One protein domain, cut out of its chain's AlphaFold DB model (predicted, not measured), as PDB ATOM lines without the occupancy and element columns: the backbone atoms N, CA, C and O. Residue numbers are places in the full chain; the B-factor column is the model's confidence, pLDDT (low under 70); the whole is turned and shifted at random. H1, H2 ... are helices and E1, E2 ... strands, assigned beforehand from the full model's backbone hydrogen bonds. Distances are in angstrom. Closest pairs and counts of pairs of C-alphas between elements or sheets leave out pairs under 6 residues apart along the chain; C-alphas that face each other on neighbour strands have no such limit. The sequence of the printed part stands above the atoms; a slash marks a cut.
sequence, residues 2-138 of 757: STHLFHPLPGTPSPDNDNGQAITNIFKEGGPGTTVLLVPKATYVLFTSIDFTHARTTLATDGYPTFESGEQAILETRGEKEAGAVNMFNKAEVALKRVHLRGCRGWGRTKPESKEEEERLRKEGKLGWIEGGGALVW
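AT A GLANCE: This is residues 2 to 138 of the 757 residues of an uncharacterized protein of Leucosporidium creatinivorum (UniProt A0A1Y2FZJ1). There is little regular structure: two small parallel sheets, E1 E2 E4 E6 and E3 E5 E7, meet where E6 runs on into E7; H1 packs on both, H2 lies off at one end. The 137 printed residues, 50 in named elements, run E1 H1 E2 E3 E4 E5 E6 E7 H2, mixed in class. The whole is compact, radius of gyration of the C-alphas 15.3 A, spanning 48 by 32 by 29 A.

HOW THE PARTS SIT: Start at E1, residues 3 to 6; its parallel neighbour is E2, residues 35 to 38, with N 4 and O 35 within hydrogen-bond range, 2.9 A. H1, residues 19 to 30, is on this sheet, height 10.0 A, in a strand-helix-strand unit with right-handed crossover. H2, residues 115 to 124, is on neither sheet; in both helices every O i to N i+4 pair is within range.

IN THESE COORDINATES: Find C-alpha 3 at (-35.436, -2.693, 13.011). Then come E3, 43 to 46, E4, 58 to 61, E5, 73 to 77, E6, 95 to 97, and E7, 99 to 102; H2 ends at C-alpha 124, (-18.760, -26.436, 28.508).

THE WHOLE: The farthest C-alphas, Ser 2 and Glu 113, are 48.6 A apart; E5 to E6 is a long link; residues 108 to 109 have pLDDT under 70.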
ATOM      1  N   SER A   2     -39.339  -2.912  10.157       91.31
ATOM      2  CA  SER A   2     -38.993  -2.582  11.542       91.31
ATOM      3  C   SER A   2     -37.559  -3.048  11.804       91.31
ATOM      4  O   SER A   2     -37.134  -4.038  11.206       91.31
ATOM      5  N   THR A   3     -36.813  -2.335  12.646       97.44
ATOM      6  CA  THR A   3     -35.436  -2.693  13.011       97.44
ATOM      7  C   THR A   3     -35.325  -2.707  14.525       97.44
ATOM      8  O   THR A   3     -35.647  -1.710  15.168       97.44
ATOM      9  N   HIS A   4     -34.872  -3.828  15.081       98.19
ATOM     10  CA  HIS A   4     -34.799  -4.067  16.523       98.19
ATOM     11  C   HIS A   4     -33.363  -4.401  16.914       98.19
ATOM     12  O   HIS A   4     -32.784  -5.310  16.327       98.19
ATOM     13  N   LEU A   5     -32.801  -3.711  17.909       98.31
ATOM     14  CA  LEU A   5     -31.571  -4.150  18.573       98.31
ATOM     15  C   LEU A   5     -31.963  -5.088  19.720       98.31
ATOM     16  O   LEU A   5     -32.585  -4.658  20.693       98.31
ATOM     17  N   PHE A   6     -31.647  -6.373  19.589       98.44
ATOM     18  CA  PHE A   6     -32.034  -7.406  20.541       98.44
ATOM     19  C   PHE A   6     -30.870  -7.745  21.475       98.44
ATOM     20  O   PHE A   6     -29.857  -8.303  21.056       98.44
ATOM     21  N   HIS A   7     -31.016  -7.425  22.758       98.19
ATOM     22  CA  HIS A   7     -30.088  -7.851  23.808       98.19
ATOM     23  C   HIS A   7     -30.424  -9.286  24.258       98.19
ATOM     24  O   HIS A   7     -31.601  -9.648  24.218       98.19
ATOM     25  N   PRO A   8     -29.446 -10.101  24.706       97.00
ATOM     26  CA  PRO A   8     -29.743 -11.411  25.284       97.00
ATOM     27  C   PRO A   8     -30.708 -11.291  26.467       97.00
ATOM     28  O   PRO A   8     -30.636 -10.325  27.235       97.00
ATOM     29  N   LEU A   9     -31.593 -12.275  26.630       96.25
ATOM     30  CA  LEU A   9     -32.541 -12.296  27.743       96.25
ATOM     31  C   LEU A   9     -31.803 -12.316  29.098       96.25
ATOM     32  O   LEU A   9     -30.810 -13.034  29.249       96.25
ATOM     33  N   PRO A  10     -32.263 -11.543  30.101       92.56
ATOM     34  CA  PRO A  10     -31.627 -11.502  31.411       92.56
ATOM     35  C   PRO A  10     -31.862 -12.794  32.210       92.56
ATOM     36  O   PRO A  10     -32.871 -13.481  32.055       92.56
ATOM     37  N   GLY A  11     -30.950 -13.081  33.142       90.94
ATOM     38  CA  GLY A  11     -31.011 -14.261  34.010       90.94
ATOM     39  C   GLY A  11     -30.325 -15.492  33.413       90.94
ATOM     40  O   GLY A  11     -29.532 -15.393  32.480       90.94
ATOM     41  N   THR A  12     -30.591 -16.663  33.992       88.25
ATOM     42  CA  THR A  12     -30.047 -17.938  33.501       88.25
ATOM     43  C   THR A  12     -30.815 -18.384  32.252       88.25
ATOM     44  O   THR A  12     -32.046 -18.435  32.314       88.25
ATOM     45  N   PRO A  13     -30.147 -18.747  31.141       89.19
ATOM     46  CA  PRO A  13     -30.818 -19.345  29.992       89.19
ATOM     47  C   PRO A  13     -31.460 -20.693  30.345       89.19
ATOM     48  O   PRO A  13     -30.834 -21.540  30.984       89.19
ATOM     49  N   SER A  14     -32.696 -20.904  29.900       90.50
ATOM     50  CA  SER A  14     -33.447 -22.157  30.050       90.50
ATOM     51  C   SER A  14     -34.475 -22.290  28.913       90.50
ATOM     52  O   SER A  14     -34.687 -21.315  28.192       90.50
ATOM     53  N   PRO A  15     -35.162 -23.438  28.751       89.44
ATOM     54  CA  PRO A  15     -36.278 -23.555  27.806       89.44
ATOM     55  C   PRO A  15     -37.404 -22.529  28.035       89.44
ATOM     56  O   PRO A  15     -38.048 -22.111  27.079       89.44
ATOM     57  N   ASP A  16     -37.608 -22.086  29.282       91.19
ATOM     58  CA  ASP A  16     -38.588 -21.050  29.650       91.19
ATOM     59  C   ASP A  16     -38.047 -19.611  29.487       91.19
ATOM     60  O   ASP A  16     -38.801 -18.645  29.594       91.19
ATOM     61  N   ASN A  17     -36.739 -19.456  29.248       93.62
ATOM     62  CA  ASN A  17     -36.022 -18.186  29.097       93.62
ATOM     63  C   ASN A  17     -35.114 -18.243  27.855       93.62
ATOM     64  O   ASN A  17     -33.889 -18.111  27.940       93.62
ATOM     65  N   ASP A  18     -35.730 -18.530  26.705       96.06
ATOM     66  CA  ASP A  18     -35.037 -18.833  25.456       96.06
ATOM     67  C   ASP A  18     -34.950 -17.637  24.490       96.06
ATOM     68  O   ASP A  18     -35.956 -17.051  24.078       96.06
ATOM     69  N   ASN A  19     -33.725 -17.326  24.053       98.06
ATOM     70  CA  ASN A  19     -33.472 -16.299  23.043       98.06
ATOM     71  C   ASN A  19     -34.035 -16.706  21.669       98.06
ATOM     72  O   ASN A  19     -34.478 -15.835  20.917       98.06
ATOM     73  N   GLY A  20     -34.053 -18.007  21.354       97.56
ATOM     74  CA  GLY A  20     -34.577 -18.546  20.097       97.56
ATOM     75  C   GLY A  20     -36.053 -18.225  19.913       97.56
ATOM     76  O   GLY A  20     -36.450 -17.562  18.943       97.56
ATOM     77  N   GLN A  21     -36.867 -18.595  20.902       97.81
ATOM     78  CA  GLN A  21     -38.289 -18.281  20.900       97.81
ATOM     79  C   GLN A  21     -38.569 -16.767  20.953       97.81
ATOM     80  O   GLN A  21     -39.512 -16.312  20.297       97.81
ATOM     81  N   ALA A  22     -37.761 -15.976  21.670       98.19
ATOM     82  CA  ALA A  22     -37.936 -14.523  21.757       98.19
ATOM     83  C   ALA A  22     -37.685 -13.804  20.416       98.19
ATOM     84  O   ALA A  22     -38.544 -13.048  19.959       98.19
ATOM     85  N   ILE A  23     -36.564 -14.084  19.738       98.56
ATOM     86  CA  ILE A  23     -36.250 -13.505  18.415       98.56
ATOM     87  C   ILE A  23     -37.300 -13.936  17.380       98.56
ATOM     88  O   ILE A  23     -37.782 -13.122  16.590       98.56
ATOM     89  N   THR A  24     -37.728 -15.199  17.439       98.50
ATOM     90  CA  THR A  24     -38.819 -15.735  16.615       98.50
ATOM     91  C   THR A  24     -40.125 -14.942  16.774       98.50
ATOM     92  O   THR A  24     -40.838 -14.718  15.795       98.50
ATOM     93  N   ASN A  25     -40.456 -14.478  17.984       98.25
ATOM     94  CA  ASN A  25     -41.661 -13.677  18.209       98.25
ATOM     95  C   ASN A  25     -41.536 -12.259  17.627       98.25
ATOM     96  O   ASN A  25     -42.487 -11.778  17.011       98.25
ATOM     97  N   ILE A  26     -40.345 -11.647  17.675       98.25
ATOM     98  CA  ILE A  26     -40.075 -10.369  16.988       98.25
ATOM     99  C   ILE A  26     -40.285 -10.507  15.471       98.25
ATOM    100  O   ILE A  26     -40.875  -9.619  14.853       98.25
ATOM    101  N   PHE A  27     -39.878 -11.629  14.860       98.25
ATOM    102  CA  PHE A  27     -40.198 -11.889  13.452       98.25
ATOM    103  C   PHE A  27     -41.702 -12.083  13.219       98.25
ATOM    104  O   PHE A  27     -42.239 -11.446  12.311       98.25
ATOM    105  N   LYS A  28     -42.402 -12.884  14.041       97.38
ATOM    106  CA  LYS A  28     -43.866 -13.080  13.939       97.38
ATOM    107  C   LYS A  28     -44.613 -11.746  13.917       97.38
ATOM    108  O   LYS A  28     -45.408 -11.518  13.002       97.38
ATOM    109  N   GLU A  29     -44.324 -10.884  14.890       97.31
ATOM    110  CA  GLU A  29     -45.022  -9.621  15.150       97.31
ATOM    111  C   GLU A  29     -44.602  -8.486  14.201       97.31
ATOM    112  O   GLU A  29     -45.450  -7.722  13.743       97.31
ATOM    113  N   GLY A  30     -43.311  -8.378  13.864       96.38
ATOM    114  CA  GLY A  30     -42.786  -7.285  13.038       96.38
ATOM    115  C   GLY A  30     -43.182  -7.351  11.557       96.38
ATOM    116  O   GLY A  30     -43.190  -6.322  10.872       96.38
ATOM    117  N   GLY A  31     -43.515  -8.542  11.048       95.69
ATOM    118  CA  GLY A  31     -43.953  -8.745   9.665       95.69
ATOM    119  C   GLY A  31     -42.822  -8.776   8.618       95.69
ATOM    120  O   GLY A  31     -41.634  -8.771   8.961       95.69
ATOM    121  N   PRO A  32     -43.168  -8.807   7.313       97.12
ATOM    122  CA  PRO A  32     -42.194  -8.834   6.221       97.12
ATOM    123  C   PRO A  32     -41.250  -7.624   6.220       97.12
ATOM    124  O   PRO A  32     -41.679  -6.477   6.364       97.12
ATOM    125  N   GLY A  33     -39.956  -7.860   5.991       97.06
ATOM    126  CA  GLY A  33     -38.945  -6.795   6.052       97.06
ATOM    127  C   GLY A  33     -38.555  -6.370   7.476       97.06
ATOM    128  O   GLY A  33     -38.169  -5.218   7.681       97.06
ATOM    129  N   THR A  34     -38.711  -7.249   8.468       98.50
ATOM    130  CA  THR A  34     -38.220  -7.033   9.840       98.50
ATOM    131  C   THR A  34     -36.746  -7.399   9.956       98.50
ATOM    132  O   THR A  34     -36.346  -8.493   9.567       98.50
ATOM    133  N   THR A  35     -35.947  -6.495  10.513       98.69
ATOM    134  CA  THR A  35     -34.525  -6.704  10.803       98.69
ATOM    135  C   THR A  35     -34.321  -6.822  12.308       98.69
ATOM    136  O   THR A  35     -34.737  -5.943  13.061       98.69
ATOM    137  N   VAL A  36     -33.653  -7.884  12.744       98.75
ATOM    138  CA  VAL A  36     -33.154  -8.037  14.112       98.75
ATOM    139  C   VAL A  36     -31.634  -7.933  14.073       98.75
ATOM    140  O   VAL A  36     -30.966  -8.665  13.343       98.75
ATOM    141  N   LEU A  37     -31.105  -6.994  14.850       98.81
ATOM    142  CA  LEU A  37     -29.684  -6.767  15.058       98.81
ATOM    143  C   LEU A  37     -29.297  -7.314  16.432       98.81
ATOM    144  O   LEU A  37     -29.943  -7.014  17.434       98.81
ATOM    145  N   LEU A  38     -28.253  -8.129  16.472       98.81
ATOM    146  CA  LEU A  38     -27.686  -8.725  17.675       98.81
ATOM    147  C   LEU A  38     -26.491  -7.895  18.149       98.81
ATOM    148  O   LEU A  38     -25.722  -7.377  17.338       98.81
ATOM    149  N   VAL A  39     -26.318  -7.779  19.461       98.50
ATOM    150  CA  VAL A  39     -25.236  -7.003  20.075       98.50
ATOM    151  C   VAL A  39     -23.883  -7.675  19.776       98.50
ATOM    152  O   VAL A  39     -23.748  -8.879  20.009       98.50
ATOM    153  N   PRO A  40     -22.864  -6.933  19.296       98.19
ATOM    154  CA  PRO A  40     -21.537  -7.481  19.024       98.19
ATOM    155  C   PRO A  40     -20.946  -8.220  20.229       98.19
ATOM    156  O   PRO A  40     -21.072  -7.765  21.367       98.19
ATOM    157  N   LYS A  41     -20.300  -9.366  19.979       96.50
ATOM    158  CA  LYS A  41     -19.714 -10.283  20.983       96.50
ATOM    159  C   LYS A  41     -20.685 -10.862  22.029       96.50
ATOM    160  O   LYS A  41     -20.238 -11.602  22.903       96.50
ATOM    161  N   ALA A  42     -21.984 -10.561  21.978       98.06
ATOM    162  CA  ALA A  42     -22.947 -11.116  22.924       98.06
ATOM    163  C   ALA A  42     -23.308 -12.568  22.569       98.06
ATOM    164  O   ALA A  42     -23.496 -12.899  21.396       98.06
ATOM    165  N   THR A  43     -23.433 -13.422  23.589       97.25
ATOM    166  CA  THR A  43     -23.838 -14.826  23.433       97.25
ATOM    167  C   THR A  43     -25.325 -14.998  23.720       97.25
ATOM    168  O   THR A  43     -25.808 -14.650  24.797       97.25
ATOM    169  N   TYR A  44     -26.034 -15.598  22.770       98.00
ATOM    170  CA  TYR A  44     -27.445 -15.941  22.831       98.00
ATOM    171  C   TYR A  44     -27.553 -17.463  22.866       98.00
ATOM    172  O   TYR A  44     -27.320 -18.148  21.869       98.00
ATOM    173  N   VAL A  45     -27.882 -18.001  24.037       96.38
ATOM    174  CA  VAL A  45     -28.156 -19.431  24.196       96.38
ATOM    175  C   VAL A  45     -29.550 -19.736  23.648       96.38
ATOM    176  O   VAL A  45     -30.510 -19.051  24.014       96.38
ATOM    177  N   LEU A  46     -29.635 -20.751  22.786       97.06
ATOM    178  CA  LEU A  46     -30.841 -21.194  22.091       97.06
ATOM    179  C   LEU A  46     -31.292 -22.573  22.595       97.06
ATOM    180  O   LEU A  46     -30.562 -23.560  22.468       97.06
ATOM    181  N   PHE A  47     -32.509 -22.661  23.122       95.81
ATOM    182  CA  PHE A  47     -33.186 -23.930  23.411       95.81
ATOM    183  C   PHE A  47     -34.142 -24.358  22.287       95.81
ATOM    184  O   PHE A  47     -34.381 -25.559  22.151       95.81
ATOM    185  N   THR A  48     -34.597 -23.424  21.444       96.25
ATOM    186  CA  THR A  48     -35.236 -23.696  20.143       96.25
ATOM    187  C   THR A  48     -34.550 -22.928  19.007       96.25
ATOM    188  O   THR A  48     -33.929 -21.890  19.238       96.25
ATOM    189  N   SER A  49     -34.708 -23.388  17.764       97.31
ATOM    190  CA  SER A  49     -34.336 -22.629  16.562       97.31
ATOM    191  C   SER A  49     -34.981 -21.234  16.504       97.31
ATOM    192  O   SER A  49     -36.079 -21.010  17.021       97.31
ATOM    193  N   ILE A  50     -34.320 -20.298  15.817       98.69
ATOM    194  CA  ILE A  50     -34.902 -19.011  15.418       98.69
ATOM    195  C   ILE A  50     -35.662 -19.188  14.094       98.69
ATOM    196  O   ILE A  50     -35.034 -19.307  13.039       98.69
ATOM    197  N   ASP A  51     -36.996 -19.162  14.125       98.31
ATOM    198  CA  ASP A  51     -37.836 -19.243  12.922       98.31
ATOM    199  C   ASP A  51     -38.018 -17.871  12.253       98.31
ATOM    200  O   ASP A  51     -38.595 -16.936  12.819       98.31
ATOM    201  N   PHE A  52     -37.618 -17.763  10.986       98.31
ATOM    202  CA  PHE A  52     -37.954 -16.631  10.126       98.31
ATOM    203  C   PHE A  52     -39.372 -16.824   9.582       98.31
ATOM    204  O   PHE A  52     -39.613 -17.626   8.681       98.31
ATOM    205  N   THR A  53     -40.351 -16.084  10.100       96.75
ATOM    206  CA  THR A  53     -41.757 -16.344   9.748       96.75
ATOM    207  C   THR A  53     -42.214 -15.711   8.434       96.75
ATOM    208  O   THR A  53     -43.104 -16.266   7.783       96.75
ATOM    209  N   HIS A  54     -41.590 -14.612   7.997       97.44
ATOM    210  CA  HIS A  54     -41.990 -13.822   6.821       97.44
ATOM    211  C   HIS A  54     -40.862 -13.678   5.789       97.44
ATOM    212  O   HIS A  54     -39.696 -13.907   6.088       97.44
ATOM    213  N   ALA A  55     -41.203 -13.247   4.573       97.44
ATOM    214  CA  ALA A  55     -40.220 -12.867   3.556       97.44
ATOM    215  C   ALA A  55     -39.488 -11.553   3.910       97.44
ATOM    216  O   ALA A  55     -40.020 -10.700   4.634       97.44
ATOM    217  N   ARG A  56     -38.288 -11.358   3.347       97.94
ATOM    218  CA  ARG A  56     -37.420 -10.174   3.539       97.94
ATOM    219  C   ARG A  56     -36.950  -9.910   4.976       97.94
ATOM    220  O   ARG A  56     -36.430  -8.831   5.253       97.94
ATOM    221  N   THR A  57     -37.147 -10.833   5.918       97.88
ATOM    222  CA  THR A  57     -36.623 -10.658   7.281       97.88
ATOM    223  C   THR A  57     -35.113 -10.891   7.328       97.88
ATOM    224  O   THR A  57     -34.572 -11.694   6.568       97.88
ATOM    225  N   THR A  58     -34.421 -10.167   8.207       98.69
ATOM    226  CA  THR A  58     -32.960 -10.233   8.366       98.69
ATOM    227  C   THR A  58     -32.589 -10.464   9.827       98.69
ATOM    228  O   THR A  58     -33.102  -9.766  10.699       98.69
ATOM    229  N   LEU A  59     -31.664 -11.390  10.086       98.88
ATOM    230  CA  LEU A  59     -30.933 -11.505  11.349       98.88
ATOM    231  C   LEU A  59     -29.465 -11.155  11.092       98.88
ATOM    232  O   LEU A  59     -28.833 -11.752  10.218       98.88
ATOM    233  N   ALA A  60     -28.914 -10.198  11.833       98.75
ATOM    234  CA  ALA A  60     -27.513  -9.815  11.692       98.75
ATOM    235  C   ALA A  60     -26.875  -9.411  13.022       98.75
ATOM    236  O   ALA A  60     -27.585  -9.099  13.971       98.75
ATOM    237  N   THR A  61     -25.545  -9.358  13.088       98.75
ATOM    238  CA  THR A  61     -24.857  -8.605  14.153       98.75
ATOM    239  C   THR A  61     -24.875  -7.112  13.816       98.75
ATOM    240  O   THR A  61     -24.619  -6.739  12.668       98.75
ATOM    241  N   ASP A  62     -25.161  -6.260  14.802       98.50
ATOM    242  CA  ASP A  62     -25.119  -4.803  14.653       98.50
ATOM    243  C   ASP A  62     -23.731  -4.319  14.193       98.50
ATOM    244  O   ASP A  62     -22.708  -4.945  14.468       98.50
ATOM    245  N   GLY A  63     -23.695  -3.232  13.424       97.06
ATOM    246  CA  GLY A  63     -22.478  -2.726  12.780       97.06
ATOM    247  C   GLY A  63     -21.901  -3.597  11.648       97.06
ATOM    248  O   GLY A  63     -20.990  -3.139  10.965       97.06
ATOM    249  N   TYR A  64     -22.432  -4.804  11.397       97.00
ATOM    250  CA  TYR A  64     -21.970  -5.751  10.364       97.00
ATOM    251  C   TYR A  64     -20.447  -6.046  10.398       97.00
ATOM    252  O   TYR A  64     -19.753  -5.829   9.400       97.00
ATOM    253  N   PRO A  65     -19.907  -6.566  11.520       96.62
ATOM    254  CA  PRO A  65     -18.471  -6.777  11.707       96.62
ATOM    255  C   PRO A  65     -17.833  -7.723  10.677       96.62
ATOM    256  O   PRO A  65     -18.446  -8.685  10.198       96.62
ATOM    257  N   THR A  66     -16.555  -7.478  10.377       90.12
ATOM    258  CA  THR A  66     -15.712  -8.389   9.586       90.12
ATOM    259  C   THR A  66     -15.277  -9.599  10.426       90.12
ATOM    260  O   THR A  66     -15.336  -9.552  11.658       90.12
ATOM    261  N   PHE A  67     -14.818 -10.693   9.808       84.38
ATOM    262  CA  PHE A  67     -14.393 -11.888  10.562       84.38
ATOM    263  C   PHE A  67     -13.177 -11.630  11.445       84.38
ATOM    264  O   PHE A  67     -13.099 -12.116  12.572       84.38
ATOM    265  N   GLU A  68     -12.239 -10.854  10.915       86.62
ATOM    266  CA  GLU A  68     -10.933 -10.542  11.490       86.62
ATOM    267  C   GLU A  68     -11.075  -9.743  12.791       86.62
ATOM    268  O   GLU A  68     -10.214  -9.811  13.662       86.62
ATOM    269  N   SER A  69     -12.192  -9.024  12.940       90.56
ATOM    270  CA  SER A  69     -12.547  -8.281  14.151       90.56
ATOM    271  C   SER A  69     -12.974  -9.187  15.319       90.56
ATOM    272  O   SER A  69     -12.865  -8.801  16.485       90.56
ATOM    273  N   GLY A  70     -13.482 -10.391  15.021       89.81
ATOM    274  CA  GLY A  70     -14.051 -11.306  16.010       89.81
ATOM    275  C   GLY A  70     -15.283 -10.766  16.751       89.81
ATOM    276  O   GLY A  70     -15.608 -11.285  17.815       89.81
ATOM    277  N   GLU A  71     -15.955  -9.722  16.244       96.19
ATOM    278  CA  GLU A  71     -17.041  -9.040  16.975       96.19
ATOM    279  C   GLU A  71     -18.454  -9.573  16.687       96.19
ATOM    280  O   GLU A  71     -19.437  -9.023  17.180       96.19
ATOM    281  N   GLN A  72     -18.571 -10.656  15.918       98.00
ATOM    282  CA  GLN A  72     -19.843 -11.317  15.610       98.00
ATOM    283  C   GLN A  72     -20.607 -11.694  16.898       98.00
ATOM    284  O   GLN A  72     -20.012 -12.167  17.867       98.00
ATOM    285  N   ALA A  73     -21.927 -11.507  16.909       98.50
ATOM    286  CA  ALA A  73     -22.801 -12.082  17.926       98.50
ATOM    287  C   ALA A  73     -22.799 -13.613  17.818       98.50
ATOM    288  O   ALA A  73     -22.737 -14.154  16.709       98.50
ATOM    289  N   ILE A  74     -22.878 -14.302  18.957       98.38
ATOM    290  CA  ILE A  74     -22.736 -15.759  19.045       98.38
ATOM    291  C   ILE A  74     -24.098 -16.391  19.352       98.38
ATOM    292  O   ILE A  74     -24.688 -16.107  20.389       98.38
ATOM    293  N   LEU A  75     -24.581 -17.277  18.484       98.50
ATOM    294  CA  LEU A  75     -25.729 -18.150  18.732       98.50
ATOM    295  C   LEU A  75     -25.218 -19.533  19.155       98.50
ATOM    296  O   LEU A  75     -24.506 -20.172  18.382       98.50
ATOM    297  N   GLU A  76     -25.580 -20.012  20.346       96.62
ATOM    298  CA  GLU A  76     -25.189 -21.347  20.832       96.62
ATOM    299  C   GLU A  76     -26.411 -22.233  21.049       96.62
ATOM    300  O   GLU A  76     -27.223 -21.958  21.934       96.62
ATOM    301  N   THR A  77     -26.535 -23.330  20.298       95.19
ATOM    302  CA  THR A  77     -27.617 -24.293  20.541       95.19
ATOM    303  C   THR A  77     -27.325 -25.107  21.803       95.19
ATOM    304  O   THR A  77     -26.227 -25.628  22.001       95.19
ATOM    305  N   ARG A  78     -28.303 -25.170  22.712       93.00
ATOM    306  CA  ARG A  78     -28.262 -25.914  23.985       93.00
ATOM    307  C   ARG A  78     -29.508 -26.780  24.223       93.00
ATOM    308  O   ARG A  78     -29.519 -27.574  25.162       93.00
ATOM    309  N   GLY A  79     -30.534 -26.686  23.371       90.12
ATOM    310  CA  GLY A  79     -31.708 -27.566  23.409       90.12
ATOM    311  C   GLY A  79     -31.337 -29.035  23.176       90.12
ATOM    312  O   GLY A  79     -30.653 -29.369  22.211       90.12
ATOM    313  N   GLU A  80     -31.784 -29.951  24.042       87.25
ATOM    314  CA  GLU A  80     -31.277 -31.336  24.043       87.25
ATOM    315  C   GLU A  80     -31.478 -32.077  22.716       87.25
ATOM    316  O   GLU A  80     -30.594 -32.818  22.288       87.25
ATOM    317  N   LYS A  81     -32.624 -31.843  22.068       89.19
ATOM    318  CA  LYS A  81     -33.028 -32.439  20.785       89.19
ATOM    319  C   LYS A  81     -32.939 -31.457  19.612       89.19
ATOM    320  O   LYS A  81     -33.366 -31.798  18.516       89.19
ATOM    321  N   GLU A  82     -32.424 -30.254  19.850       91.94
ATOM    322  CA  GLU A  82     -32.329 -29.204  18.840       91.94
ATOM    323  C   GLU A  82     -30.937 -29.202  18.190       91.94
ATOM    324  O   GLU A  82     -29.908 -29.121  18.869       91.94
ATOM    325  N   ALA A  83     -30.919 -29.314  16.864       93.94
ATOM    326  CA  ALA A  83     -29.718 -29.254  16.036       93.94
ATOM    327  C   ALA A  83     -29.614 -27.926  15.267       93.94
ATOM    328  O   ALA A  83     -28.502 -27.506  14.937       93.94
ATOM    329  N   GLY A  84     -30.752 -27.274  15.007       96.25
ATOM    330  CA  GLY A  84     -30.849 -25.997  14.314       96.25
ATOM    331  C   GLY A  84     -30.619 -24.803  15.238       96.25
ATOM    332  O   GLY A  84     -30.982 -24.806  16.412       96.25
ATOM    333  N   ALA A  85     -30.014 -23.756  14.686       98.19
ATOM    334  CA  ALA A  85     -29.935 -22.432  15.298       98.19
ATOM    335  C   ALA A  85     -30.852 -21.433  14.580       98.19
ATOM    336  O   ALA A  85     -31.472 -20.585  15.221       98.19
ATOM    337  N   VAL A  86     -30.948 -21.526  13.248       98.69
ATOM    338  CA  VAL A  86     -31.737 -20.612  12.410       98.69
ATOM    339  C   VAL A  86     -32.496 -21.391  11.337       98.69
ATOM    340  O   VAL A  86     -31.917 -22.191  10.602       98.69
ATOM    341  N   ASN A  87     -33.791 -21.106  11.219       98.31
ATOM    342  CA  ASN A  87     -34.686 -21.686  10.232       98.31
ATOM    343  C   ASN A  87     -35.248 -20.599   9.299       98.31
ATOM    344  O   ASN A  87     -36.124 -19.817   9.664       98.31
ATOM    345  N   MET A  88     -34.734 -20.575   8.073       98.00
ATOM    346  CA  MET A  88     -35.135 -19.720   6.949       98.00
ATOM    347  C   MET A  88     -35.924 -20.507   5.881       98.00
ATOM    348  O   MET A  88     -36.087 -20.029   4.756       98.00
ATOM    349  N   PHE A  89     -36.390 -21.723   6.198       97.19
ATOM    350  CA  PHE A  89     -37.041 -22.610   5.236       97.19
ATOM    351  C   PHE A  89     -38.345 -22.026   4.676       97.19
ATOM    352  O   PHE A  89     -39.206 -21.511   5.395       97.19
ATOM    353  N   ASN A  90     -38.505 -22.163   3.360       96.81
ATOM    354  CA  ASN A  90     -39.665 -21.739   2.590       96.81
ATOM    355  C   ASN A  90     -39.962 -20.227   2.721       96.81
ATOM    356  O   ASN A  90     -41.121 -19.815   2.808       96.81
ATOM    357  N   LYS A  91     -38.906 -19.394   2.763       97.06
ATOM    358  CA  LYS A  91     -38.980 -17.919   2.790       97.06
ATOM    359  C   LYS A  91     -38.147 -17.284   1.676       97.06
ATOM    360  O   LYS A  91     -37.018 -17.701   1.416       97.06
ATOM    361  N   ALA A  92     -38.694 -16.239   1.062       97.44
ATOM    362  CA  ALA A  92     -38.040 -15.438   0.030       97.44
ATOM    363  C   ALA A  92     -37.294 -14.222   0.604       97.44
ATOM    364  O   ALA A  92     -37.731 -13.626   1.592       97.44
ATOM    365  N   GLU A  93     -36.197 -13.833  -0.053       98.06
ATOM    366  CA  GLU A  93     -35.406 -12.616   0.199       98.06
ATOM    367  C   GLU A  93     -34.879 -12.470   1.648       98.06
ATOM    368  O   GLU A  93     -34.532 -11.375   2.092       98.06
ATOM    369  N   VAL A  94     -34.852 -13.560   2.421       98.56
ATOM    370  CA  VAL A  94     -34.429 -13.570   3.831       98.56
ATOM    371  C   VAL A  94     -32.910 -13.615   3.977       98.56
ATOM    372  O   VAL A  94     -32.231 -14.244   3.166       98.56
ATOM    373  N   ALA A  95     -32.368 -12.991   5.026       98.69
ATOM    374  CA  ALA A  95     -30.921 -12.897   5.223       98.69
ATOM    375  C   ALA A  95     -30.442 -13.229   6.648       98.69
ATOM    376  O   ALA A  95     -30.990 -12.744   7.635       98.69
ATOM    377  N   LEU A  96     -29.346 -13.982   6.737       98.88
ATOM    378  CA  LEU A  96     -28.545 -14.200   7.942       98.88
ATOM    379  C   LEU A  96     -27.139 -13.640   7.683       98.88
ATOM    380  O   LEU A  96     -26.480 -14.071   6.735       98.88
ATOM    381  N   LYS A  97     -26.690 -12.652   8.471       98.62
ATOM    382  CA  LYS A  97     -25.460 -11.895   8.166       98.62
ATOM    383  C   LYS A  97     -24.545 -11.641   9.361       98.62
ATOM    384  O   LYS A  97     -24.957 -11.043  10.348       98.62
ATOM    385  N   ARG A  98     -23.255 -11.957   9.222       98.31
ATOM    386  CA  ARG A  98     -22.204 -11.599  10.206       98.31
ATOM    387  C   ARG A  98     -22.442 -12.161  11.616       98.31
ATOM    388  O   ARG A  98     -22.074 -11.525  12.599       98.31
ATOM    389  N   VAL A  99     -23.043 -13.346  11.717       98.56
ATOM    390  CA  VAL A  99     -23.322 -14.057  12.979       98.56
ATOM    391  C   VAL A  99     -22.356 -15.239  13.132       98.56
ATOM    392  O   VAL A  99     -21.964 -15.852  12.141       98.56
ATOM    393  N   HIS A 100     -21.971 -15.577  14.360       98.38
ATOM    394  CA  HIS A 100     -21.245 -16.805  14.695       98.38
ATOM    395  C   HIS A 100     -22.245 -17.808  15.274       98.38
ATOM    396  O   HIS A 100     -22.846 -17.561  16.310       98.38
ATOM    397  N   LEU A 101     -22.457 -18.935  14.601       98.50
ATOM    398  CA  LEU A 101     -23.363 -19.998  15.018       98.50
ATOM    399  C   LEU A 101     -22.555 -21.216  15.473       98.50
ATOM    400  O   LEU A 101     -21.670 -21.684  14.753       98.50
ATOM    401  N   ARG A 102     -22.880 -21.718  16.665       96.94
ATOM    402  CA  ARG A 102     -22.286 -22.902  17.291       96.94
ATOM    403  C   ARG A 102     -23.341 -23.974  17.474       96.94
ATOM    404  O   ARG A 102     -24.313 -23.768  18.203       96.94
ATOM    405  N   GLY A 103     -23.114 -25.125  16.851       95.88
ATOM    406  CA  GLY A 103     -23.947 -26.302  17.058       95.88
ATOM    407  C   GLY A 103     -23.674 -27.038  18.372       95.88
ATOM    408  O   GLY A 103     -24.536 -27.793  18.799       95.88
ATOM    409  N   CYS A 104     -22.532 -26.821  19.037       93.75
ATOM    410  CA  CYS A 104     -22.212 -27.407  20.350       93.75
ATOM    411  C   CYS A 104     -22.230 -28.958  20.392       93.75
ATOM    412  O   CYS A 104     -22.554 -29.554  21.424       93.75
ATOM    413  N   ARG A 105     -21.902 -29.645  19.285       90.50
ATOM    414  CA  ARG A 105     -21.766 -31.117  19.209       90.50
ATOM    415  C   ARG A 105     -20.693 -31.607  20.185       90.50
ATOM    416  O   ARG A 105     -21.005 -32.374  21.093       90.50
ATOM    417  N   GLY A 106     -19.464 -31.116  20.067       83.06
ATOM    418  CA  GLY A 106     -18.390 -31.316  21.034       83.06
ATOM    419  C   GLY A 106     -17.869 -32.752  21.149       83.06
ATOM    420  O   GLY A 106     -16.799 -33.057  20.630       83.06
ATOM    421  N   TRP A 107     -18.572 -33.621  21.885       75.19
ATOM    422  CA  TRP A 107     -18.151 -35.015  22.084       75.19
ATOM    423  C   TRP A 107     -18.581 -35.937  20.932       75.19
ATOM    424  O   TRP A 107     -19.357 -35.555  20.053       75.19
ATOM    425  N   GLY A 108     -18.028 -37.154  20.937       66.12
ATOM    426  CA  GLY A 108     -18.120 -38.137  19.856       66.12
ATOM    427  C   GLY A 108     -19.518 -38.720  19.591       66.12
ATOM    428  O   GLY A 108     -20.525 -38.302  20.161       66.12
ATOM    429  N   ARG A 109     -19.566 -39.753  18.743       65.00
ATOM    430  CA  ARG A 109     -20.684 -40.704  18.647       65.00
ATOM    431  C   ARG A 109     -21.003 -41.299  20.016       65.00
ATOM    432  O   ARG A 109     -22.159 -41.408  20.415       65.00
ATOM    433  N   THR A 110     -19.942 -41.669  20.727       71.50
ATOM    434  CA  THR A 110     -19.989 -42.198  22.082       71.50
ATOM    435  C   THR A 110     -20.213 -41.056  23.064       71.50
ATOM    436  O   THR A 110     -19.440 -40.100  23.134       71.50
ATOM    437  N   LYS A 111     -21.296 -41.175  23.825       79.81
ATOM    438  CA  LYS A 111     -21.603 -40.322  24.969       79.81
ATOM    439  C   LYS A 111     -20.603 -40.593  26.114       79.81
ATOM    440  O   LYS A 111     -20.246 -41.756  26.289       79.81
ATOM    441  N   PRO A 112     -20.184 -39.587  26.910       84.19
ATOM    442  CA  PRO A 112     -19.345 -39.804  28.089       84.19
ATOM    443  C   PRO A 112     -19.920 -40.873  29.027       84.19
ATOM    444  O   PRO A 112     -21.123 -40.881  29.295       84.19
ATOM    445  N   GLU A 113     -19.060 -41.764  29.527       87.25
ATOM    446  CA  GLU A 113     -19.481 -42.916  30.338       87.25
ATOM    447  C   GLU A 113     -20.031 -42.499  31.710       87.25
ATOM    448  O   GLU A 113     -20.981 -43.099  32.219       87.25
ATOM    449  N   SER A 114     -19.460 -41.446  32.306       92.06
ATOM    450  CA  SER A 114     -19.925 -40.900  33.582       92.06
ATOM    451  C   SER A 114     -20.879 -39.719  33.381       92.06
ATOM    452  O   SER A 114     -20.642 -38.819  32.574       92.06
ATOM    453  N   LYS A 115     -21.951 -39.681  34.183       90.75
ATOM    454  CA  LYS A 115     -22.897 -38.550  34.210       90.75
ATOM    455  C   LYS A 115     -22.249 -37.246  34.681       90.75
ATOM    456  O   LYS A 115     -22.702 -36.175  34.302       90.75
ATOM    457  N   GLU A 116     -21.210 -37.333  35.508       93.12
ATOM    458  CA  GLU A 116     -20.478 -36.169  36.017       93.12
ATOM    459  C   GLU A 116     -19.650 -35.511  34.909       93.12
ATOM    460  O   GLU A 116     -19.669 -34.288  34.766       93.12
ATOM    461  N   GLU A 117     -18.990 -36.313  34.068       90.25
ATOM    462  CA  GLU A 117     -18.310 -35.805  32.881       90.25
ATOM    463  C   GLU A 117     -19.292 -35.328  31.807       90.25
ATOM    464  O   GLU A 117     -19.069 -34.271  31.221       90.25
ATOM    465  N   GLU A 118     -20.398 -36.043  31.585       89.75
ATOM    466  CA  GLU A 118     -21.466 -35.571  30.702       89.75
ATOM    467  C   GLU A 118     -21.942 -34.171  31.118       89.75
ATOM    468  O   GLU A 118     -21.959 -33.251  30.306       89.75
ATOM    469  N   GLU A 119     -22.287 -33.988  32.391       89.62
ATOM    470  CA  GLU A 119     -22.794 -32.729  32.938       89.62
ATOM    471  C   GLU A 119     -21.738 -31.606  32.915       89.62
ATOM    472  O   GLU A 119     -22.064 -30.445  32.648       89.62
ATOM    473  N   ARG A 120     -20.457 -31.936  33.134       91.06
ATOM    474  CA  ARG A 120     -19.326 -31.014  32.928       91.06
ATOM    475  C   ARG A 120     -19.262 -30.543  31.473       91.06
ATOM    476  O   ARG A 120     -19.201 -29.344  31.211       91.06
ATOM    477  N   LEU A 121     -19.311 -31.475  30.526       89.75
ATOM    478  CA  LEU A 121     -19.198 -31.183  29.099       89.75
ATOM    479  C   LEU A 121     -20.443 -30.441  28.562       89.75
ATOM    480  O   LEU A 121     -20.288 -29.496  27.787       89.75
ATOM    481  N   ARG A 122     -21.654 -30.757  29.054       88.31
ATOM    482  CA  ARG A 122     -22.897 -30.012  28.755       88.31
ATOM    483  C   ARG A 122     -22.779 -28.538  29.147       88.31
ATOM    484  O   ARG A 122     -23.151 -27.660  28.363       88.31
ATOM    485  N   LYS A 123     -22.192 -28.249  30.316       85.88
ATOM    486  CA  LYS A 123     -21.876 -26.875  30.755       85.88
ATOM    487  C   LYS A 123     -20.863 -26.201  29.825       85.88
ATOM    488  O   LYS A 123     -21.119 -25.086  29.370       85.88
ATOM    489  N   GLU A 124     -19.793 -26.904  29.453       87.19
ATOM    490  CA  GLU A 124     -18.760 -26.436  28.508       87.19
ATOM    491  C   GLU A 124     -19.248 -26.189  27.064       87.19
ATOM    492  O   GLU A 124     -18.484 -25.647  26.271       87.19
ATOM    493  N   GLY A 125     -20.488 -26.546  26.700       84.94
ATOM    494  CA  GLY A 125     -21.006 -26.368  25.333       84.94
ATOM    495  C   GLY A 125     -20.725 -27.548  24.408       84.94
ATOM    496  O   GLY A 125     -20.463 -27.369  23.225       84.94
ATOM    497  N   LYS A 126     -20.762 -28.761  24.962       89.56
ATOM    498  CA  LYS A 126     -20.564 -30.029  24.254       89.56
ATOM    499  C   LYS A 126     -21.749 -30.923  24.621       89.56
ATOM    500  O   LYS A 126     -21.980 -31.155  25.802       89.56
ATOM    501  N   LEU A 127     -22.544 -31.348  23.642       90.00
ATOM    502  CA  LEU A 127     -23.882 -31.934  23.865       90.00
ATOM    503  C   LEU A 127     -24.100 -33.281  23.161       90.00
ATOM    504  O   LEU A 127     -25.146 -33.911  23.337       90.00
ATOM    505  N   GLY A 128     -23.134 -33.699  22.345       89.00
ATOM    506  CA  GLY A 128     -23.210 -34.853  21.461       89.00
ATOM    507  C   GLY A 128     -23.952 -34.578  20.155       89.00
ATOM    508  O   GLY A 128     -24.739 -33.636  20.031       89.00
ATOM    509  N   TRP A 129     -23.703 -35.447  19.180       90.69
ATOM    510  CA  TRP A 129     -24.497 -35.581  17.955       90.69
ATOM    511  C   TRP A 129     -25.974 -35.886  18.257       90.69
ATOM    512  O   TRP A 129     -26.292 -36.529  19.258       90.69
ATOM    513  N   ILE A 130     -26.870 -35.442  17.371       90.19
ATOM    514  CA  ILE A 130     -28.276 -35.854  17.342       90.19
ATOM    515  C   ILE A 130     -28.475 -36.761  16.126       90.19
ATOM    516  O   ILE A 130     -28.386 -36.312  14.982       90.19
ATOM    517  N   GLU A 131     -28.793 -38.029  16.374       88.12
ATOM    518  CA  GLU A 131     -29.214 -38.966  15.331       88.12
ATOM    519  C   GLU A 131     -30.520 -38.481  14.681       88.12
ATOM    520  O   GLU A 131     -31.485 -38.151  15.371       88.12
ATOM    521  N   GLY A 132     -30.525 -38.353  13.350       87.75
ATOM    522  CA  GLY A 132     -31.615 -37.707  12.603       87.75
ATOM    523  C   GLY A 132     -31.708 -36.178  12.768       87.75
ATOM    524  O   GLY A 132     -32.650 -35.573  12.261       87.75
ATOM    525  N   GLY A 133     -30.758 -35.533  13.457       91.06
ATOM    526  CA  GLY A 133     -30.732 -34.081  13.642       91.06
ATOM    527  C   GLY A 133     -30.485 -33.326  12.334       91.06
ATOM    528  O   GLY A 133     -29.623 -33.708  11.544       91.06
ATOM    529  N   GLY A 134     -31.233 -32.243  12.107       94.00
ATOM    530  CA  GLY A 134     -31.141 -31.429  10.890       94.00
ATOM    531  C   GLY A 134     -29.920 -30.502  10.813       94.00
ATOM    532  O   GLY A 134     -29.044 -30.508  11.678       94.00
ATOM    533  N   ALA A 135     -29.887 -29.675   9.765       97.44
ATOM    534  CA  ALA A 135     -28.879 -28.637   9.565       97.44
ATOM    535  C   ALA A 135     -28.845 -27.592  10.698       97.44
ATOM    536  O   ALA A 135     -29.889 -27.247  11.255       97.44
ATOM    537  N   LEU A 136     -27.662 -27.026  10.974       98.44
ATOM    538  CA  LEU A 136     -27.510 -25.885  11.896       98.44
ATOM    539  C   LEU A 136     -28.199 -24.615  11.355       98.44
ATOM    540  O   LEU A 136     -28.794 -23.857  12.125       98.44
ATOM    541  N   VAL A 137     -28.171 -24.410  10.035       98.75
ATOM    542  CA  VAL A 137     -29.002 -23.431   9.320       98.75
ATOM    543  C   VAL A 137     -29.796 -24.127   8.218       98.75
ATOM    544  O   VAL A 137     -29.219 -24.719   7.305       98.75
ATOM    545  N   TRP A 138     -31.121 -24.005   8.277       97.44
ATOM    546  CA  TRP A 138     -32.025 -24.394   7.193       97.44
ATOM    547  C   TRP A 138     -32.375 -23.173   6.346       97.44
ATOM    548  O   TRP A 138     -32.827 -22.169   6.886       97.44
TER     549      TRP A 138